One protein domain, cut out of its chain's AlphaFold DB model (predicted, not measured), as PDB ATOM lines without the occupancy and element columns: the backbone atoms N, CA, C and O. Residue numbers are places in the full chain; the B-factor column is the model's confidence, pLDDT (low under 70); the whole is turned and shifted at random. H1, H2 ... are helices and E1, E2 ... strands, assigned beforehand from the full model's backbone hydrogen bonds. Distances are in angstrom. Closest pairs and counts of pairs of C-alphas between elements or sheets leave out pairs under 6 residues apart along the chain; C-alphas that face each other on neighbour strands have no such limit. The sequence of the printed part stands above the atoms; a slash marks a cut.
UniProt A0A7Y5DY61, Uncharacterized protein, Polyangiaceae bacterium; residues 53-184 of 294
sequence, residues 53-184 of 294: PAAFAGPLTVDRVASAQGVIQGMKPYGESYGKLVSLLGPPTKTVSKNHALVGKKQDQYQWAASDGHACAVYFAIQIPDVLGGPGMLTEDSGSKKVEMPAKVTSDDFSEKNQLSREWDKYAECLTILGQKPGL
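Overview. This is residues 53 to 184 of the 294 residues of an uncharacterized protein of Polyangiaceae bacterium (UniProt A0A7Y5DY61). A twisted antiparallel sheet, built on the long hairpin of E2 and E3, has the helices H1 and H2 over one face and the far half of the long helix H3 crossing the opposite face. The near part of H3 runs out beyond the sheet, and residues 154 to 160, of which 158 to 160 belong to H3, stick out. The printed part has 132 residues, with three named helices and five named strands; along the chain H1 and H2 come first, then the five strands from E1 to E5, then H3; the class is mixed, helices and strands, and the sheet is branched, E3 being the antiparallel neighbour of E2, E4 and E5, and E1 that of E2. The whole is elongated, spanning 57 by 36 by 25 A, yet only just compact, close to loose, with a radius of gyration of the C-alphas of 16.6 A.

Along the chain. H1 holds residues 62 to 67, beginning at C-alpha 62 (159.972, 179.529, 144.111). H2 holds residues 78 to 89 and is 15.9 A long. E1 holds residues 94 to 99, 16.9 A. E2, residues 106 to 115, measures 29.4 A, and E3, residues 119 to 128, 29.8 A. E4 holds residues 137 to 140 and E5 residues 145 to 148. H3, residues 158 to 177, is 29.0 A long and ends at C-alpha 177 (163.854, 168.432, 150.424).

Arrangement. E1, E2, E3 and E4 form a meander, each strand the antiparallel neighbour of the one before. E1 and E3 lie on opposite sides of E2, with N 96 and O 109 at 2.9 A and N 112 and O 123 at 2.9 A. E4 and E5 lie on the other side of E3 from E2, staggered along it: N 126 and O 139 are 2.9 A apart, N 120 and O 147 2.8 A. H1 is on the sheet over E3, slantwise at 34 degrees on the local plane, height 7.1 A; its closest C-alphas to E3 are Val 62 and Ala 121, 5.1 A. H2, on the same face, runs along E3 at 8 degrees on the local plane. H1 and H2, a helical hairpin, only just touch, with 3 pairs of C-alphas within 8 A, the closest Val 65 and Leu 89 at 6.7 A; H2 does so with residues 88 to 89 alone. On the opposite face H3 runs across E5 at 72 degrees on the local plane; the closest C-alphas are Val 147 and Tyr 171, 6.1 A. H3 is apart from H1 and H2. In H1, H2 and H3 every O i to N i+4 pair is within hydrogen-bond range.

Size, cuts and confidence. The C-alphas farthest apart, Gly 133 and Asp 156, are 57.0 A apart. The printed part has no cut, and no link is long. Mean pLDDT of the printed part is 80.4; 25 residues are under 70, among them residues 149 to 162.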
ATOM      1  N   PRO A  53     149.285 165.718 129.864       59.75
ATOM      2  CA  PRO A  53     150.017 166.907 129.466       59.75
ATOM      3  C   PRO A  53     151.512 166.703 129.712       59.75
ATOM      4  O   PRO A  53     151.903 166.134 130.734       59.75
ATOM      5  N   ALA A  54     152.346 167.142 128.767       66.88
ATOM      6  CA  ALA A  54     153.791 167.008 128.897       66.88
ATOM      7  C   ALA A  54     154.262 167.638 130.221       66.88
ATOM      8  O   ALA A  54     153.801 168.716 130.609       66.88
ATOM      9  N   ALA A  55     155.159 166.938 130.920       73.69
ATOM     10  CA  ALA A  55     155.741 167.433 132.157       73.69
ATOM     11  C   ALA A  55     156.504 168.738 131.894       73.69
ATOM     12  O   ALA A  55     157.190 168.867 130.875       73.69
ATOM     13  N   PHE A  56     156.421 169.689 132.822       79.81
ATOM     14  CA  PHE A  56     157.273 170.869 132.764       79.81
ATOM     15  C   PHE A  56     158.749 170.444 132.866       79.81
ATOM     16  O   PHE A  56     159.131 169.714 133.779       79.81
ATOM     17  N   ALA A  57     159.566 170.892 131.909       74.38
ATOM     18  CA  ALA A  57     160.968 170.487 131.768       74.38
ATOM     19  C   ALA A  57     161.980 171.589 132.136       74.38
ATOM     20  O   ALA A  57     163.186 171.375 132.034       74.38
ATOM     21  N   GLY A  58     161.516 172.783 132.517       80.69
ATOM     22  CA  GLY A  58     162.404 173.874 132.927       80.69
ATOM     23  C   GLY A  58     162.808 173.790 134.406       80.69
ATOM     24  O   GLY A  58     162.327 172.924 135.139       80.69
ATOM     25  N   PRO A  59     163.674 174.705 134.876       84.12
ATOM     26  CA  PRO A  59     164.033 174.777 136.285       84.12
ATOM     27  C   PRO A  59     162.808 175.140 137.131       84.12
ATOM     28  O   PRO A  59     162.038 176.045 136.792       84.12
ATOM     29  N   LEU A  60     162.629 174.423 138.236       88.94
ATOM     30  CA  LEU A  60     161.569 174.688 139.198       88.94
ATOM     31  C   LEU A  60     161.928 175.935 140.022       88.94
ATOM     32  O   LEU A  60     162.999 175.993 140.621       88.94
ATOM     33  N   THR A  61     161.049 176.939 140.036       88.75
ATOM     34  CA  THR A  61     161.268 178.218 140.733       88.75
ATOM     35  C   THR A  61     160.359 178.363 141.949       88.75
ATOM     36  O   THR A  61     159.305 177.728 142.023       88.75
ATOM     37  N   VAL A  62     160.744 179.235 142.889       87.56
ATOM     38  CA  VAL A  62     159.972 179.529 144.111       87.56
ATOM     39  C   VAL A  62     158.537 179.935 143.774       87.56
ATOM     40  O   VAL A  62     157.593 179.352 144.303       87.56
ATOM     41  N   ASP A  63     158.357 180.883 142.854       87.94
ATOM     42  CA  ASP A  63     157.025 181.374 142.487       87.94
ATOM     43  C   ASP A  63     156.179 180.308 141.793       87.94
ATOM     44  O   ASP A  63     154.969 180.243 142.002       87.94
ATOM     45  N   ARG A  64     156.807 179.418 141.017       89.81
ATOM     46  CA  ARG A  64     156.093 178.317 140.372       89.81
ATOM     47  C   ARG A  64     155.611 177.292 141.396       89.81
ATOM     48  O   ARG A  64     154.443 176.918 141.343       89.81
ATOM     49  N   VAL A  65     156.449 176.895 142.354       90.31
ATOM     50  CA  VAL A  65     156.022 176.005 143.451       90.31
ATOM     51  C   VAL A  65     154.926 176.662 144.289       90.31
ATOM     52  O   VAL A  65     153.919 176.023 144.577       90.31
ATOM     53  N   ALA A  66     155.067 177.948 144.619       87.62
ATOM     54  CA  ALA A  66     154.051 178.687 145.366       87.62
ATOM     55  C   ALA A  66     152.711 178.768 144.610       87.62
ATOM     56  O   ALA A  66     151.655 178.625 145.218       87.62
ATOM     57  N   SER A  67     152.743 178.914 143.282       87.75
ATOM     58  CA  SER A  67     151.533 178.956 142.450       87.75
ATOM     59  C   SER A  67     150.759 177.634 142.385       87.75
ATOM     60  O   SER A  67     149.615 177.631 141.940       87.75
ATOM     61  N   ALA A  68     151.357 176.517 142.818       86.56
ATOM     62  CA  ALA A  68     150.666 175.232 142.857       86.56
ATOM     63  C   ALA A  68     149.706 175.081 144.044       86.56
ATOM     64  O   ALA A  68     148.892 174.155 144.039       86.56
ATOM     65  N   GLN A  69     149.771 175.973 145.038       83.69
ATOM     66  CA  GLN A  69     148.828 175.967 146.154       83.69
ATOM     67  C   GLN A  69     147.387 176.048 145.648       83.69
ATOM     68  O   GLN A  69     147.039 176.902 144.831       83.69
ATOM     69  N   GLY A  70     146.535 175.143 146.126       80.44
ATOM     70  CA  GLY A  70     145.144 175.075 145.700       80.44
ATOM     71  C   GLY A  70     144.927 174.516 144.291       80.44
ATOM     72  O   GLY A  70     143.794 174.545 143.813       80.44
ATOM     73  N   VAL A  71     145.944 173.966 143.617       83.25
ATOM     74  CA  VAL A  71     145.743 173.220 142.357       83.25
ATOM     75  C   VAL A  71     144.958 171.934 142.607       83.25
ATOM     76  O   VAL A  71     144.122 171.542 141.788       83.25
ATOM     77  N   ILE A  72     145.180 171.292 143.756       82.38
ATOM     78  CA  ILE A  72     144.396 170.142 144.209       82.38
ATOM     79  C   ILE A  72     143.595 170.543 145.445       82.38
ATOM     80  O   ILE A  72     144.030 170.366 146.578       82.38
ATOM     81  N   GLN A  73     142.389 171.060 145.227       76.62
ATOM     82  CA  GLN A  73     141.460 171.327 146.324       76.62
ATOM     83  C   GLN A  73     140.716 170.052 146.731       76.62
ATOM     84  O   GLN A  73     139.933 169.495 145.953       76.62
ATOM     85  N   GLY A  74     140.936 169.627 147.977       79.06
ATOM     86  CA  GLY A  74     140.321 168.439 148.564       79.06
ATOM     87  C   GLY A  74     140.844 167.127 147.975       79.06
ATOM     88  O   GLY A  74     141.878 167.081 147.313       79.06
ATOM     89  N   MET A  75     140.110 166.038 148.212       79.69
ATOM     90  CA  MET A  75     140.452 164.732 147.651       79.69
ATOM     91  C   MET A  75     139.999 164.658 146.193       79.69
ATOM     92  O   MET A  75     138.807 164.752 145.894       79.69
ATOM     93  N   LYS A  76     140.943 164.443 145.277       84.38
ATOM     94  CA  LYS A  76     140.675 164.274 143.843       84.38
ATOM     95  C   LYS A  76     141.254 162.954 143.327       84.38
ATOM     96  O   LYS A  76     142.185 162.434 143.938       84.38
ATOM     97  N   PRO A  77     140.750 162.397 142.212       87.62
ATOM     98  CA  PRO A  77     141.317 161.185 141.628       87.62
ATOM     99  C   PRO A  77     142.815 161.346 141.348       87.62
ATOM    100  O   PRO A  77     143.245 162.350 140.769       87.62
ATOM    101  N   TYR A  78     143.609 160.354 141.755       86.25
ATOM    102  CA  TYR A  78     145.068 160.421 141.723       86.25
ATOM    103  C   TYR A  78     145.617 160.704 140.324       86.25
ATOM    104  O   TYR A  78     146.386 161.643 140.161       86.25
ATOM    105  N   GLY A  79     145.204 159.928 139.316       83.81
ATOM    106  CA  GLY A  79     145.794 160.001 137.976       83.81
ATOM    107  C   GLY A  79     145.680 161.386 137.337       83.81
ATOM    108  O   GLY A  79     146.670 161.936 136.861       83.81
ATOM    109  N   GLU A  80     144.488 161.983 137.388       86.00
ATOM    110  CA  GLU A  80     144.242 163.315 136.827       86.00
ATOM    111  C   GLU A  80     144.988 164.405 137.610       86.00
ATOM    112  O   GLU A  80     145.621 165.286 137.028       86.00
ATOM    113  N   SER A  81     144.940 164.332 138.938       87.06
ATOM    114  CA  SER A  81     145.485 165.374 139.810       87.06
ATOM    115  C   SER A  81     147.011 165.360 139.826       87.06
ATOM    116  O   SER A  81     147.645 166.412 139.764       87.06
ATOM    117  N   TYR A  82     147.611 164.168 139.839       89.19
ATOM    118  CA  TYR A  82     149.054 164.003 139.729       89.19
ATOM    119  C   TYR A  82     149.556 164.471 138.361       89.19
ATOM    120  O   TYR A  82     150.530 165.217 138.292       89.19
ATOM    121  N   GLY A  83     148.857 164.111 137.276       88.44
ATOM    122  CA  GLY A  83     149.187 164.583 135.930       88.44
ATOM    123  C   GLY A  83     149.171 166.111 135.824       88.44
ATOM    124  O   GLY A  83     150.096 166.696 135.264       88.44
ATOM    125  N   LYS A  84     148.176 166.772 136.432       88.50
ATOM    126  CA  LYS A  84     148.106 168.242 136.516       88.50
ATOM    127  C   LYS A  84     149.302 168.841 137.257       88.50
ATOM    128  O   LYS A  84     149.907 169.785 136.753       88.50
ATOM    129  N   LEU A  85     149.679 168.283 138.410       89.62
ATOM    130  CA  LEU A  85     150.851 168.753 139.157       89.62
ATOM    131  C   LEU A  85     152.151 168.562 138.381       89.62
ATOM    132  O   LEU A  85     152.946 169.491 138.304       89.62
ATOM    133  N   VAL A  86     152.356 167.394 137.773       91.19
ATOM    134  CA  VAL A  86     153.571 167.109 136.996       91.19
ATOM    135  C   VAL A  86     153.654 167.983 135.746       91.19
ATOM    136  O   VAL A  86     154.738 168.412 135.354       91.19
ATOM    137  N   SER A  87     152.519 168.310 135.134       88.31
ATOM    138  CA  SER A  87     152.488 169.268 134.032       88.31
ATOM    139  C   SER A  87     152.863 170.683 134.477       88.31
ATOM    140  O   SER A  87     153.577 171.371 133.756       88.31
ATOM    141  N   LEU A  88     152.430 171.106 135.668       89.94
ATOM    142  CA  LEU A  88     152.691 172.451 136.185       89.94
ATOM    143  C   LEU A  88     154.109 172.617 136.756       89.94
ATOM    144  O   LEU A  88     154.762 173.633 136.519       89.94
ATOM    145  N   LEU A  89     154.562 171.639 137.538       91.62
ATOM    146  CA  LEU A  89     155.769 171.712 138.366       91.62
ATOM    147  C   LEU A  89     156.895 170.797 137.877       91.62
ATOM    148  O   LEU A  89     158.018 170.903 138.361       91.62
ATOM    149  N   GLY A  90     156.617 169.901 136.934       91.31
ATOM    150  CA  GLY A  90     157.540 168.834 136.569       91.31
ATOM    151  C   GLY A  90     157.511 167.685 137.586       91.31
ATOM    152  O   GLY A  90     156.622 167.618 138.445       91.31
ATOM    153  N   PRO A  91     158.458 166.737 137.498       92.25
ATOM    154  CA  PRO A  91     158.552 165.647 138.463       92.25
ATOM    155  C   PRO A  91     158.808 166.176 139.888       92.25
ATOM    156  O   PRO A  91     159.426 167.230 140.049       92.25
ATOM    157  N   PRO A  92     158.356 165.457 140.932       92.88
ATOM    158  CA  PRO A  92     158.611 165.847 142.314       92.88
ATOM    159  C   PRO A  92     160.110 165.862 142.620       92.88
ATOM    160  O   PRO A  92     160.855 164.983 142.189       92.88
ATOM    161  N   THR A  93     160.535 166.837 143.422       92.50
ATOM    162  CA  THR A  93     161.902 166.936 143.953       92.50
ATOM    163  C   THR A  93     162.240 165.725 144.822       92.50
ATOM    164  O   THR A  93     163.354 165.208 144.773       92.50
ATOM    165  N   LYS A  94     161.272 165.258 145.618       92.06
ATOM    166  CA  LYS A  94     161.415 164.096 146.495       92.06
ATOM    167  C   LYS A  94     160.086 163.364 146.636       92.06
ATOM    168  O   LYS A  94     159.031 163.986 146.710       92.06
ATOM    169  N   THR A  95     160.153 162.042 146.751       92.25
ATOM    170  CA  THR A  95     158.995 161.200 147.076       92.25
ATOM    171  C   THR A  95     159.303 160.404 148.333       92.25
ATOM    172  O   THR A  95     160.346 159.755 148.422       92.25
ATOM    173  N   VAL A  96     158.403 160.455 149.312       89.50
ATOM    174  CA  VAL A  96     158.508 159.699 150.562       89.50
ATOM    175  C   VAL A  96     157.376 158.689 150.619       89.50
ATOM    176  O   VAL A  96     156.208 159.045 150.546       89.50
ATOM    177  N   SER A  97     157.732 157.422 150.783       90.19
ATOM    178  CA  SER A  97     156.786 156.314 150.849       90.19
ATOM    179  C   SER A  97     156.647 155.808 152.278       90.19
ATOM    180  O   SER A  97     157.647 155.468 152.911       90.19
ATOM    181  N   LYS A  98     155.417 155.715 152.785       86.38
ATOM    182  CA  LYS A  98     155.104 155.139 154.105       86.38
ATOM    183  C   LYS A  98     153.915 154.188 154.000       86.38
ATOM    184  O   LYS A  98     153.166 154.232 153.032       86.38
ATOM    185  N   ASN A  99     153.724 153.324 154.991       83.94
ATOM    186  CA  ASN A  99     152.504 152.522 155.078       83.94
ATOM    187  C   ASN A  99     151.390 153.355 155.715       83.94
ATOM    188  O   ASN A  99     151.592 153.968 156.763       83.94
ATOM    189  N   HIS A 100     150.211 153.356 155.099       80.12
ATOM    190  CA  HIS A 100     149.028 154.002 155.643       80.12
ATOM    191  C   HIS A 100     148.594 153.278 156.918       80.12
ATOM    192  O   HIS A 100     148.249 152.093 156.874       80.12
ATOM    193  N   ALA A 101     148.567 153.997 158.040       78.31
ATOM    194  CA  ALA A 101     148.384 153.422 159.375       78.31
ATOM    195  C   ALA A 101     147.119 152.557 159.511       78.31
ATOM    196  O   ALA A 101     147.135 151.549 160.207       78.31
ATOM    197  N   LEU A 102     146.038 152.934 158.822       78.31
ATOM    198  CA  LEU A 102     144.745 152.248 158.930       78.31
ATOM    199  C   LEU A 102     144.536 151.103 157.930       78.31
ATOM    200  O   LEU A 102     143.739 150.216 158.204       78.31
ATOM    201  N   VAL A 103     145.210 151.116 156.773       80.06
ATOM    202  CA  VAL A 103     144.943 150.139 155.691       80.06
ATOM    203  C   VAL A 103     146.136 149.249 155.371       80.06
ATOM    204  O   VAL A 103     146.019 148.347 154.548       80.06
ATOM    205  N   GLY A 104     147.309 149.522 155.951       79.19
ATOM    206  CA  GLY A 104     148.542 148.775 155.691       79.19
ATOM    207  C   GLY A 104     149.077 148.893 154.257       79.19
ATOM    208  O   GLY A 104     150.082 148.273 153.929       79.19
ATOM    209  N   LYS A 105     148.425 149.683 153.395       82.81
ATOM    210  CA  LYS A 105     148.831 149.921 152.006       82.81
ATOM    211  C   LYS A 105     149.851 151.049 151.916       82.81
ATOM    212  O   LYS A 105     149.843 151.968 152.730       82.81
ATOM    213  N   LYS A 106     150.701 150.996 150.894       84.19
ATOM    214  CA  LYS A 106     151.679 152.045 150.607       84.19
ATOM    215  C   LYS A 106     150.971 153.369 150.290       84.19
ATOM    216  O   LYS A 106     150.016 153.397 149.519       84.19
ATOM    217  N   GLN A 107     151.462 154.442 150.886       86.94
ATOM    218  CA  GLN A 107     151.044 155.821 150.709       86.94
ATOM    219  C   GLN A 107     152.282 156.637 150.340       86.94
ATOM    220  O   GLN A 107     153.256 156.688 151.099       86.94
ATOM    221  N   ASP A 108     152.237 157.257 149.166       90.50
ATOM    222  CA  ASP A 108     153.309 158.109 148.668       90.50
ATOM    223  C   ASP A 108     152.974 159.581 148.948       90.50
ATOM    224  O   ASP A 108     151.860 160.047 148.709       90.50
ATOM    225  N   GLN A 109     153.947 160.315 149.479       90.62
ATOM    226  CA  GLN A 109     153.927 161.767 149.603       90.62
ATOM    227  C   GLN A 109     154.922 162.344 148.596       90.62
ATOM    228  O   GLN A 109     156.121 162.066 148.663       90.62
ATOM    229  N   TYR A 110     154.422 163.156 147.676       92.81
ATOM    230  CA  TYR A 110     155.207 163.856 146.668       92.81
ATOM    231  C   TYR A 110     155.529 165.259 147.161       92.81
ATOM    232  O   TYR A 110     154.656 165.950 147.690       92.81
ATOM    233  N   GLN A 111     156.783 165.662 147.001       93.56
ATOM    234  CA  GLN A 111     157.317 166.910 147.527       93.56
ATOM    235  C   GLN A 111     158.005 167.665 146.389       93.56
ATOM    236  O   GLN A 111     158.941 167.150 145.772       93.56
ATOM    237  N   TRP A 112     157.555 168.885 146.126       93.88
ATOM    238  CA  TRP A 112     158.211 169.835 145.233       93.88
ATOM    239  C   TRP A 112     158.805 170.942 146.081       93.88
ATOM    240  O   TRP A 112     158.125 171.475 146.956       93.88
ATOM    241  N   ALA A 113     160.057 171.288 145.822       92.56
ATOM    242  CA  ALA A 113     160.721 172.385 146.495       92.56
ATOM    243  C   ALA A 113     161.559 173.197 145.512       92.56
ATOM    244  O   ALA A 113     162.112 172.654 144.555       92.56
ATOM    245  N   ALA A 114     161.669 174.495 145.774       90.25
ATOM    246  CA  ALA A 114     162.576 175.397 145.076       90.25
ATOM    247  C   ALA A 114     163.074 176.474 146.037       90.25
ATOM    248  O   ALA A 114     162.314 176.919 146.898       90.25
ATOM    249  N   SER A 115     164.322 176.909 145.867       87.56
ATOM    250  CA  SER A 115     164.908 178.033 146.600       87.56
ATOM    251  C   SER A 115     165.567 179.030 145.648       87.56
ATOM    252  O   SER A 115     166.067 178.652 144.590       87.56
ATOM    253  N   ASP A 116     165.567 180.307 146.028       84.31
ATOM    254  CA  ASP A 116     166.251 181.405 145.323       84.31
ATOM    255  C   ASP A 116     167.269 182.128 146.232       84.31
ATOM    256  O   ASP A 116     167.644 183.278 146.015       84.31
ATOM    257  N   GLY A 117     167.727 181.433 147.276       71.88
ATOM    258  CA  GLY A 117     168.604 181.968 148.311       71.88
ATOM    259  C   GLY A 117     167.818 182.563 149.475       71.88
ATOM    260  O   GLY A 117     167.930 182.065 150.591       71.88
ATOM    261  N   HIS A 118     166.989 183.579 149.236       75.12
ATOM    262  CA  HIS A 118     166.252 184.265 150.307       75.12
ATOM    263  C   HIS A 118     164.824 183.766 150.510       75.12
ATOM    264  O   HIS A 118     164.237 184.048 151.545       75.12
ATOM    265  N   ALA A 119     164.276 182.993 149.588       81.38
ATOM    266  CA  ALA A 119     162.992 182.334 149.718       81.38
ATOM    267  C   ALA A 119     163.112 180.853 149.356       81.38
ATOM    268  O   ALA A 119     163.998 180.412 148.619       81.38
ATOM    269  N   CYS A 120     162.209 180.067 149.926       87.38
ATOM    270  CA  CYS A 120     162.071 178.647 149.678       87.38
ATOM    271  C   CYS A 120     160.582 178.300 149.660       87.38
ATOM    272  O   CYS A 120     159.852 178.609 150.599       87.38
ATOM    273  N   ALA A 121     160.103 177.682 148.589       89.25
ATOM    274  CA  ALA A 121     158.722 177.230 148.489       89.25
ATOM    275  C   ALA A 121     158.674 175.709 148.486       89.25
ATOM    276  O   ALA A 121     159.502 175.066 147.843       89.25
ATOM    277  N   VAL A 122     157.685 175.160 149.188       90.25
ATOM    278  CA  VAL A 122     157.383 173.730 149.241       90.25
ATOM    279  C   VAL A 122     155.929 173.490 148.868       90.25
ATOM    280  O   VAL A 122     155.037 174.218 149.303       90.25
ATOM    281  N   TYR A 123     155.691 172.440 148.095       90.19
ATOM    282  CA  TYR A 123     154.361 171.921 147.821       90.19
ATOM    283  C   TYR A 123     154.346 170.420 148.093       90.19
ATOM    284  O   TYR A 123     155.228 169.685 147.640       90.19
ATOM    285  N   PHE A 124     153.337 169.970 148.829       90.12
ATOM    286  CA  PHE A 124     153.175 168.587 149.244       90.12
ATOM    287  C   PHE A 124     151.838 168.040 148.753       90.12
ATOM    288  O   PHE A 124     150.785 168.642 148.957       90.12
ATOM    289  N   ALA A 125     151.878 166.854 148.151       89.56
ATOM    290  CA  ALA A 125     150.681 166.104 147.799       89.56
ATOM    291  C   ALA A 125     150.771 164.681 148.345       89.56
ATOM    292  O   ALA A 125     151.797 164.016 148.200       89.56
ATOM    293  N   ILE A 126     149.690 164.204 148.955       90.06
ATOM    294  CA  ILE A 126     149.615 162.877 149.564       90.06
ATOM    295  C   ILE A 126     148.676 162.000 148.751       90.06
ATOM    296  O   ILE A 126     147.499 162.326 148.574       90.06
ATOM    297  N   GLN A 127     149.186 160.860 148.290       89.88
ATOM    298  CA  GLN A 127     148.371 159.803 147.716       89.88
ATOM    299  C   GLN A 127     147.679 159.038 148.841       89.88
ATOM    300  O   GLN A 127     148.322 158.431 149.697       89.88
ATOM    301  N   ILE A 128     146.357 159.038 148.836       85.25
ATOM    302  CA  ILE A 128     145.558 158.218 149.734       85.25
ATOM    303  C   ILE A 128     145.294 156.896 149.007       85.25
ATOM    304  O   ILE A 128     144.651 156.904 147.947       85.25
ATOM    305  N   PRO A 129     145.819 155.770 149.524       81.69
ATOM    306  CA  PRO A 129     145.610 154.480 148.903       81.69
ATOM    307  C   PRO A 129     144.133 154.121 148.957       81.69
ATOM    308  O   PRO A 129     143.431 154.409 149.926       81.69
ATOM    309  N   ASP A 130     143.677 153.462 147.906       80.38
ATOM    310  CA  ASP A 130     142.305 153.008 147.828       80.38
ATOM    311  C   ASP A 130     141.996 151.969 148.922       80.38
ATOM    312  O   ASP A 130     142.733 150.997 149.136       80.38
ATOM    313  N   VAL A 131     140.881 152.194 149.611       71.38
ATOM    314  CA  VAL A 131     140.408 151.403 150.749       71.38
ATOM    315  C   VAL A 131     139.310 150.412 150.322       71.38
ATOM    316  O   VAL A 131     139.081 149.442 151.036       71.38
ATOM    317  N   LEU A 132     138.652 150.612 149.165       69.25
ATOM    318  CA  LEU A 132     137.407 149.922 148.773       69.25
ATOM    319  C   LEU A 132     137.347 149.444 147.301       69.25
ATOM    320  O   LEU A 132     136.276 149.078 146.826       69.25
ATOM    321  N   GLY A 133     138.459 149.413 146.569       66.56
ATOM    322  CA  GLY A 133     138.517 149.000 145.157       66.56
ATOM    323  C   GLY A 133     138.326 150.141 144.144       66.56
ATOM    324  O   GLY A 133     138.177 149.874 142.953       66.56
ATOM    325  N   GLY A 134     138.292 151.399 144.595       66.12
ATOM    326  CA  GLY A 134     138.177 152.596 143.759       66.12
ATOM    327  C   GLY A 134     139.525 153.173 143.290       66.12
ATOM    328  O   GLY A 134     140.595 152.659 143.621       66.12
ATOM    329  N   PRO A 135     139.516 154.268 142.506       70.19
ATOM    330  CA  PRO A 135     140.747 154.968 142.159       70.19
ATOM    331  C   PRO A 135     141.369 155.582 143.420       70.19
ATOM    332  O   PRO A 135     140.678 156.218 144.215       70.19
ATOM    333  N   GLY A 136     142.685 155.420 143.594       81.00
ATOM    334  CA  GLY A 136     143.420 156.130 144.642       81.00
ATOM    335  C   GLY A 136     143.195 157.640 144.531       81.00
ATOM    336  O   GLY A 136     142.982 158.164 143.433       81.00
ATOM    337  N   MET A 137     143.245 158.343 145.657       87.38
ATOM    338  CA  MET A 137     142.994 159.784 145.707       87.38
ATOM    339  C   MET A 137     144.299 160.542 145.942       87.38
ATOM    340  O   MET A 137     145.262 159.993 146.472       87.38
ATOM    341  N   LEU A 138     144.341 161.805 145.545       89.19
ATOM    342  CA  LEU A 138     145.422 162.737 145.825       89.19
ATOM    343  C   LEU A 138     144.823 163.971 146.498       89.19
ATOM    344  O   LEU A 138     143.774 164.462 146.076       89.19
ATOM    345  N   THR A 139     145.481 164.452 147.543       88.81
ATOM    346  CA  THR A 139     145.121 165.690 148.241       88.81
ATOM    347  C   THR A 139     146.369 166.527 148.459       88.81
ATOM    348  O   THR A 139     147.458 165.979 148.649       88.81
ATOM    349  N   GLU A 140     146.211 167.846 148.444       86.62
ATOM    350  CA  GLU A 140     147.223 168.749 148.985       86.62
ATOM    351  C   GLU A 140     147.361 168.513 150.496       86.62
ATOM    352  O   GLU A 140     146.369 168.273 151.193       86.62
ATOM    353  N   ASP A 141     148.598 168.535 150.982       83.56
ATOM    354  CA  ASP A 141     148.906 168.485 152.406       83.56
ATOM    355  C   ASP A 141     149.057 169.906 152.966       83.56
ATOM    356  O   ASP A 141     149.551 170.818 152.303       83.56
ATOM    357  N   SER A 142     148.666 170.088 154.226       75.31
ATOM    358  CA  SER A 142     148.681 171.379 154.931       75.31
ATOM    359  C   SER A 142     150.073 172.018 155.053       75.31
ATOM    360  O   SER A 142     150.197 173.188 155.414       75.31
ATOM    361  N   GLY A 143     151.129 171.257 154.756       72.19
ATOM    362  CA  GLY A 143     152.508 171.726 154.766       72.19
ATOM    363  C   GLY A 143     152.898 172.628 153.591       72.19
ATOM    364  O   GLY A 143     153.963 173.243 153.683       72.19
ATOM    365  N   SER A 144     152.098 172.699 152.514       79.81
ATOM    366  CA  SER A 144     152.395 173.475 151.297       79.81
ATOM    367  C   SER A 144     152.433 174.975 151.585       79.81
ATOM    368  O   SER A 144     151.443 175.549 152.037       79.81
ATOM    369  N   LYS A 145     153.565 175.634 151.325       80.56
ATOM    370  CA  LYS A 145     153.787 177.051 151.655       80.56
ATOM    371  C   LYS A 145     154.998 177.638 150.937       80.56
ATOM    372  O   LYS A 145     155.973 176.943 150.662       80.56
ATOM    373  N   LYS A 146     154.969 178.954 150.724       82.31
ATOM    374  CA  LYS A 146     156.169 179.766 150.482       82.31
ATOM    375  C   LYS A 146     156.704 180.246 151.831       82.31
ATOM    376  O   LYS A 146     155.930 180.712 152.665       82.31
ATOM    377  N   VAL A 147     158.002 180.089 152.060       76.25
ATOM    378  CA  VAL A 147     158.702 180.518 153.275       76.25
ATOM    379  C   VAL A 147     159.863 181.408 152.869       76.25
ATOM    380  O   VAL A 147     160.658 181.050 152.005       76.25
ATOM    381  N   GLU A 148     159.968 182.569 153.490       74.31
ATOM    382  CA  GLU A 148     161.137 183.429 153.336       74.31
ATOM    383  C   GLU A 148     162.190 183.055 154.378       74.31
ATOM    384  O   GLU A 148     161.867 182.572 155.464       74.31
ATOM    385  N   MET A 149     163.462 183.239 154.031       68.00
ATOM    386  CA  MET A 149     164.573 183.096 154.958       68.00
ATOM    387  C   MET A 149     164.327 184.074 156.112       68.00
ATOM    388  O   MET A 149     164.286 185.285 155.870       68.00
ATOM    389  N   PRO A 150     164.158 183.591 157.352       63.66
ATOM    390  CA  PRO A 150     163.740 184.463 158.436       63.66
ATOM    391  C   PRO A 150     164.804 185.518 158.731       63.66
ATOM    392  O   PRO A 150     166.013 185.257 158.652       63.66
ATOM    393  N   ALA A 151     164.347 186.715 159.100       60.53
ATOM    394  CA  ALA A 151     165.228 187.795 159.518       60.53
ATOM    395  C   ALA A 151     166.030 187.407 160.773       60.53
ATOM    396  O   ALA A 151     165.653 186.522 161.547       60.53
ATOM    397  N   LYS A 152     167.161 188.086 160.993       57.12
ATOM    398  CA  LYS A 152     167.931 187.918 162.231       57.12
ATOM    399  C   LYS A 152     167.102 188.393 163.420       57.12
ATOM    400  O   LYS A 152     166.500 189.465 163.361       57.12
ATOM    401  N   VAL A 153     167.149 187.649 164.521       50.50
ATOM    402  CA  VAL A 153     166.611 188.132 165.791       50.50
ATOM    403  C   VAL A 153     167.566 189.198 166.338       50.50
ATOM    404  O   VAL A 153     168.696 188.882 166.693       50.50
ATOM    405  N   THR A 154     167.125 190.452 166.434       49.66
ATOM    406  CA  THR A 154     167.830 191.506 167.198       49.66
ATOM    407  C   THR A 154     167.112 191.866 168.499       49.66
ATOM    408  O   THR A 154     167.515 192.800 169.186       49.66
ATOM    409  N   SER A 155     166.013 191.176 168.796       53.06
ATOM    410  CA  SER A 155     165.112 191.464 169.908       53.06
ATOM    411  C   SER A 155     165.437 190.605 171.126       53.06
ATOM    412  O   SER A 155     165.800 189.435 170.995       53.06
ATOM    413  N   ASP A 156     165.280 191.171 172.323       54.94
ATOM    414  CA  ASP A 156     165.374 190.421 173.576       54.94
ATOM    415  C   ASP A 156     164.103 189.606 173.873       54.94
ATOM    416  O   ASP A 156     164.147 188.714 174.725       54.94
ATOM    417  N   ASP A 157     163.015 189.826 173.122       64.12
ATOM    418  CA  ASP A 157     161.727 189.156 173.306       64.12
ATOM    419  C   ASP A 157     161.795 187.655 172.967       64.12
ATOM    420  O   ASP A 157     162.164 187.220 171.871       64.12
ATOM    421  N   PHE A 158     161.417 186.834 173.945       55.41
ATOM    422  CA  PHE A 158     161.370 185.381 173.833       55.41
ATOM    423  C   PHE A 158     160.276 184.881 172.873       55.41
ATOM    424  O   PHE A 158     160.455 183.851 172.219       55.41
ATOM    425  N   SER A 159     159.151 185.588 172.768       62.84
ATOM    426  CA  SER A 159     158.063 185.247 171.848       62.84
ATOM    427  C   SER A 159     158.516 185.388 170.394       62.84
ATOM    428  O   SER A 159     158.363 184.455 169.602       62.84
ATOM    429  N   GLU A 160     159.175 186.503 170.069       64.38
ATOM    430  CA  GLU A 160     159.725 186.756 168.731       64.38
ATOM    431  C   GLU A 160     160.839 185.759 168.377       64.38
ATOM    432  O   GLU A 160     160.864 185.227 167.266       64.38
ATOM    433  N   LYS A 161     161.707 185.412 169.339       63.59
ATOM    434  CA  LYS A 161     162.722 184.349 169.181       63.59
ATOM    435  C   LYS A 161     162.103 183.011 168.791       63.59
ATOM    436  O   LYS A 161     162.572 182.359 167.858       63.59
ATOM    437  N   ASN A 162     161.044 182.602 169.487       64.81
ATOM    438  CA  ASN A 162     160.375 181.333 169.210       64.81
ATOM    439  C   ASN A 162     159.684 181.333 167.845       64.81
ATOM    440  O   ASN A 162     159.694 180.312 167.159       64.81
ATOM    441  N   GLN A 163     159.080 182.453 167.445       70.50
ATOM    442  CA  GLN A 163     158.471 182.568 166.126       70.50
ATOM    443  C   GLN A 163     159.524 182.441 165.020       70.50
ATOM    444  O   GLN A 163     159.366 181.611 164.126       70.50
ATOM    445  N   LEU A 164     160.626 183.185 165.125       68.88
ATOM    446  CA  LEU A 164     161.713 183.151 164.146       68.88
ATOM    447  C   LEU A 164     162.384 181.772 164.076       68.88
ATOM    448  O   LEU A 164     162.697 181.306 162.984       68.88
ATOM    449  N   SER A 165     162.527 181.068 165.204       68.50
ATOM    450  CA  SER A 165     162.996 179.675 165.209       68.50
ATOM    451  C   SER A 165     162.073 178.757 164.402       68.50
ATOM    452  O   SER A 165     162.544 178.008 163.552       68.50
ATOM    453  N   ARG A 166     160.749 178.855 164.598       72.94
ATOM    454  CA  ARG A 166     159.776 178.051 163.833       72.94
ATOM    455  C   ARG A 166     159.809 178.375 162.342       72.94
ATOM    456  O   ARG A 166     159.553 177.503 161.518       72.94
ATOM    457  N   GLU A 167     160.060 179.628 161.975       77.12
ATOM    458  CA  GLU A 167     160.227 180.020 160.573       77.12
ATOM    459  C   GLU A 167     161.529 179.450 159.987       77.12
ATOM    460  O   GLU A 167     161.526 178.963 158.852       77.12
ATOM    461  N   TRP A 168     162.602 179.388 160.783       77.50
ATOM    462  CA  TRP A 168     163.858 178.739 160.401       77.50
ATOM    463  C   TRP A 168     163.689 177.241 160.182       77.50
ATOM    464  O   TRP A 168     164.209 176.725 159.194       77.50
ATOM    465  N   ASP A 169     162.928 176.554 161.032       77.94
ATOM    466  CA  ASP A 169     162.640 175.125 160.870       77.94
ATOM    467  C   ASP A 169     161.900 174.849 159.556       77.94
ATOM    468  O   ASP A 169     162.243 173.924 158.820       77.94
ATOM    469  N   LYS A 170     160.933 175.705 159.205       81.38
ATOM    470  CA  LYS A 170     160.206 175.611 157.931       81.38
ATOM    471  C   LYS A 170     161.122 175.833 156.724       81.38
ATOM    472  O   LYS A 170     160.994 175.136 155.718       81.38
ATOM    473  N   TYR A 171     162.034 176.801 156.802       81.31
ATOM    474  CA  TYR A 171     163.009 177.055 155.739       81.31
ATOM    475  C   TYR A 171     164.022 175.896 155.628       81.31
ATOM    476  O   TYR A 171     164.309 175.414 154.532       81.31
ATOM    477  N   ALA A 172     164.496 175.369 156.760       81.50
ATOM    478  CA  ALA A 172     165.390 174.215 156.837       81.50
ATOM    479  C   ALA A 172     164.762 172.932 156.267       81.50
ATOM    480  O   ALA A 172     165.440 172.168 155.574       81.50
ATOM    481  N   GLU A 173     163.473 172.700 156.518       83.25
ATOM    482  CA  GLU A 173     162.709 171.603 155.920       83.25
ATOM    483  C   GLU A 173     162.737 171.693 154.387       83.25
ATOM    484  O   GLU A 173     163.071 170.716 153.715       83.25
ATOM    485  N   CYS A 174     162.491 172.883 153.832       86.75
ATOM    486  CA  CYS A 174     162.548 173.120 152.390       86.75
ATOM    487  C   CYS A 174     163.941 172.828 151.802       86.75
ATOM    488  O   CYS A 174     164.061 172.098 150.815       86.75
ATOM    489  N   LEU A 175     165.009 173.302 152.454       85.81
ATOM    490  CA  LEU A 175     166.386 172.984 152.054       85.81
ATOM    491  C   LEU A 175     166.675 171.478 152.111       85.81
ATOM    492  O   LEU A 175     167.321 170.932 151.218       85.81
ATOM    493  N   THR A 176     166.144 170.782 153.115       87.00
ATOM    494  CA  THR A 176     166.314 169.330 153.265       87.00
ATOM    495  C   THR A 176     165.660 168.556 152.118       87.00
ATOM    496  O   THR A 176     166.204 167.545 151.666       87.00
ATOM    497  N   ILE A 177     164.513 169.019 151.608       87.56
ATOM    498  CA  ILE A 177     163.854 168.432 150.424       87.56
ATOM    499  C   ILE A 177     164.725 168.617 149.181       87.56
ATOM    500  O   ILE A 177     164.860 167.685 148.392       87.56
ATOM    501  N   LEU A 178     165.380 169.774 149.058       86.75
ATOM    502  CA  LEU A 178     166.353 170.076 148.003       86.75
ATOM    503  C   LEU A 178     167.683 169.311 148.151       86.75
ATOM    504  O   LEU A 178     168.585 169.493 147.335       86.75
ATOM    505  N   GLY A 179     167.843 168.486 149.193       82.62
ATOM    506  CA  GLY A 179     169.105 167.808 149.504       82.62
ATOM    507  C   GLY A 179     170.210 168.757 149.977       82.62
ATOM    508  O   GLY A 179     171.376 168.371 150.036       82.62
ATOM    509  N   GLN A 180     169.863 169.999 150.315       79.06
ATOM    510  CA  GLN A 180     170.782 171.002 150.827       79.06
ATOM    511  C   GLN A 180     170.849 170.896 152.350       79.06
ATOM    512  O   GLN A 180     169.838 170.719 153.031       79.06
ATOM    513  N   LYS A 181     172.056 171.009 152.909       69.44
ATOM    514  CA  LYS A 181     172.222 171.046 154.362       69.44
ATOM    515  C   LYS A 181     171.661 172.377 154.875       69.44
ATOM    516  O   LYS A 181     172.128 173.415 154.404       69.44
ATOM    517  N   PRO A 182     170.724 172.382 155.840       68.06
ATOM    518  CA  PRO A 182     170.231 173.624 156.413       68.06
ATOM    519  C   PRO A 182     171.389 174.459 156.970       68.06
ATOM    520  O   PRO A 182     172.079 174.044 157.908       68.06
ATOM    521  N   GLY A 183     171.623 175.637 156.386       64.12
ATOM    522  CA  GLY A 183     172.563 176.614 156.935       64.12
ATOM    523  C   GLY A 183     172.133 177.008 158.345       64.12
ATOM    524  O   GLY A 183     170.940 176.995 158.644       64.12
ATOM    525  N   LEU A 184     173.082 177.272 159.244       65.38
ATOM    526  CA  LEU A 184     172.751 177.792 160.575       65.38
ATOM    527  C   LEU A 184     172.007 179.126 160.439       65.38
ATOM    528  O   LEU A 184     172.304 179.865 159.493       65.38
TER     529      LEU A 184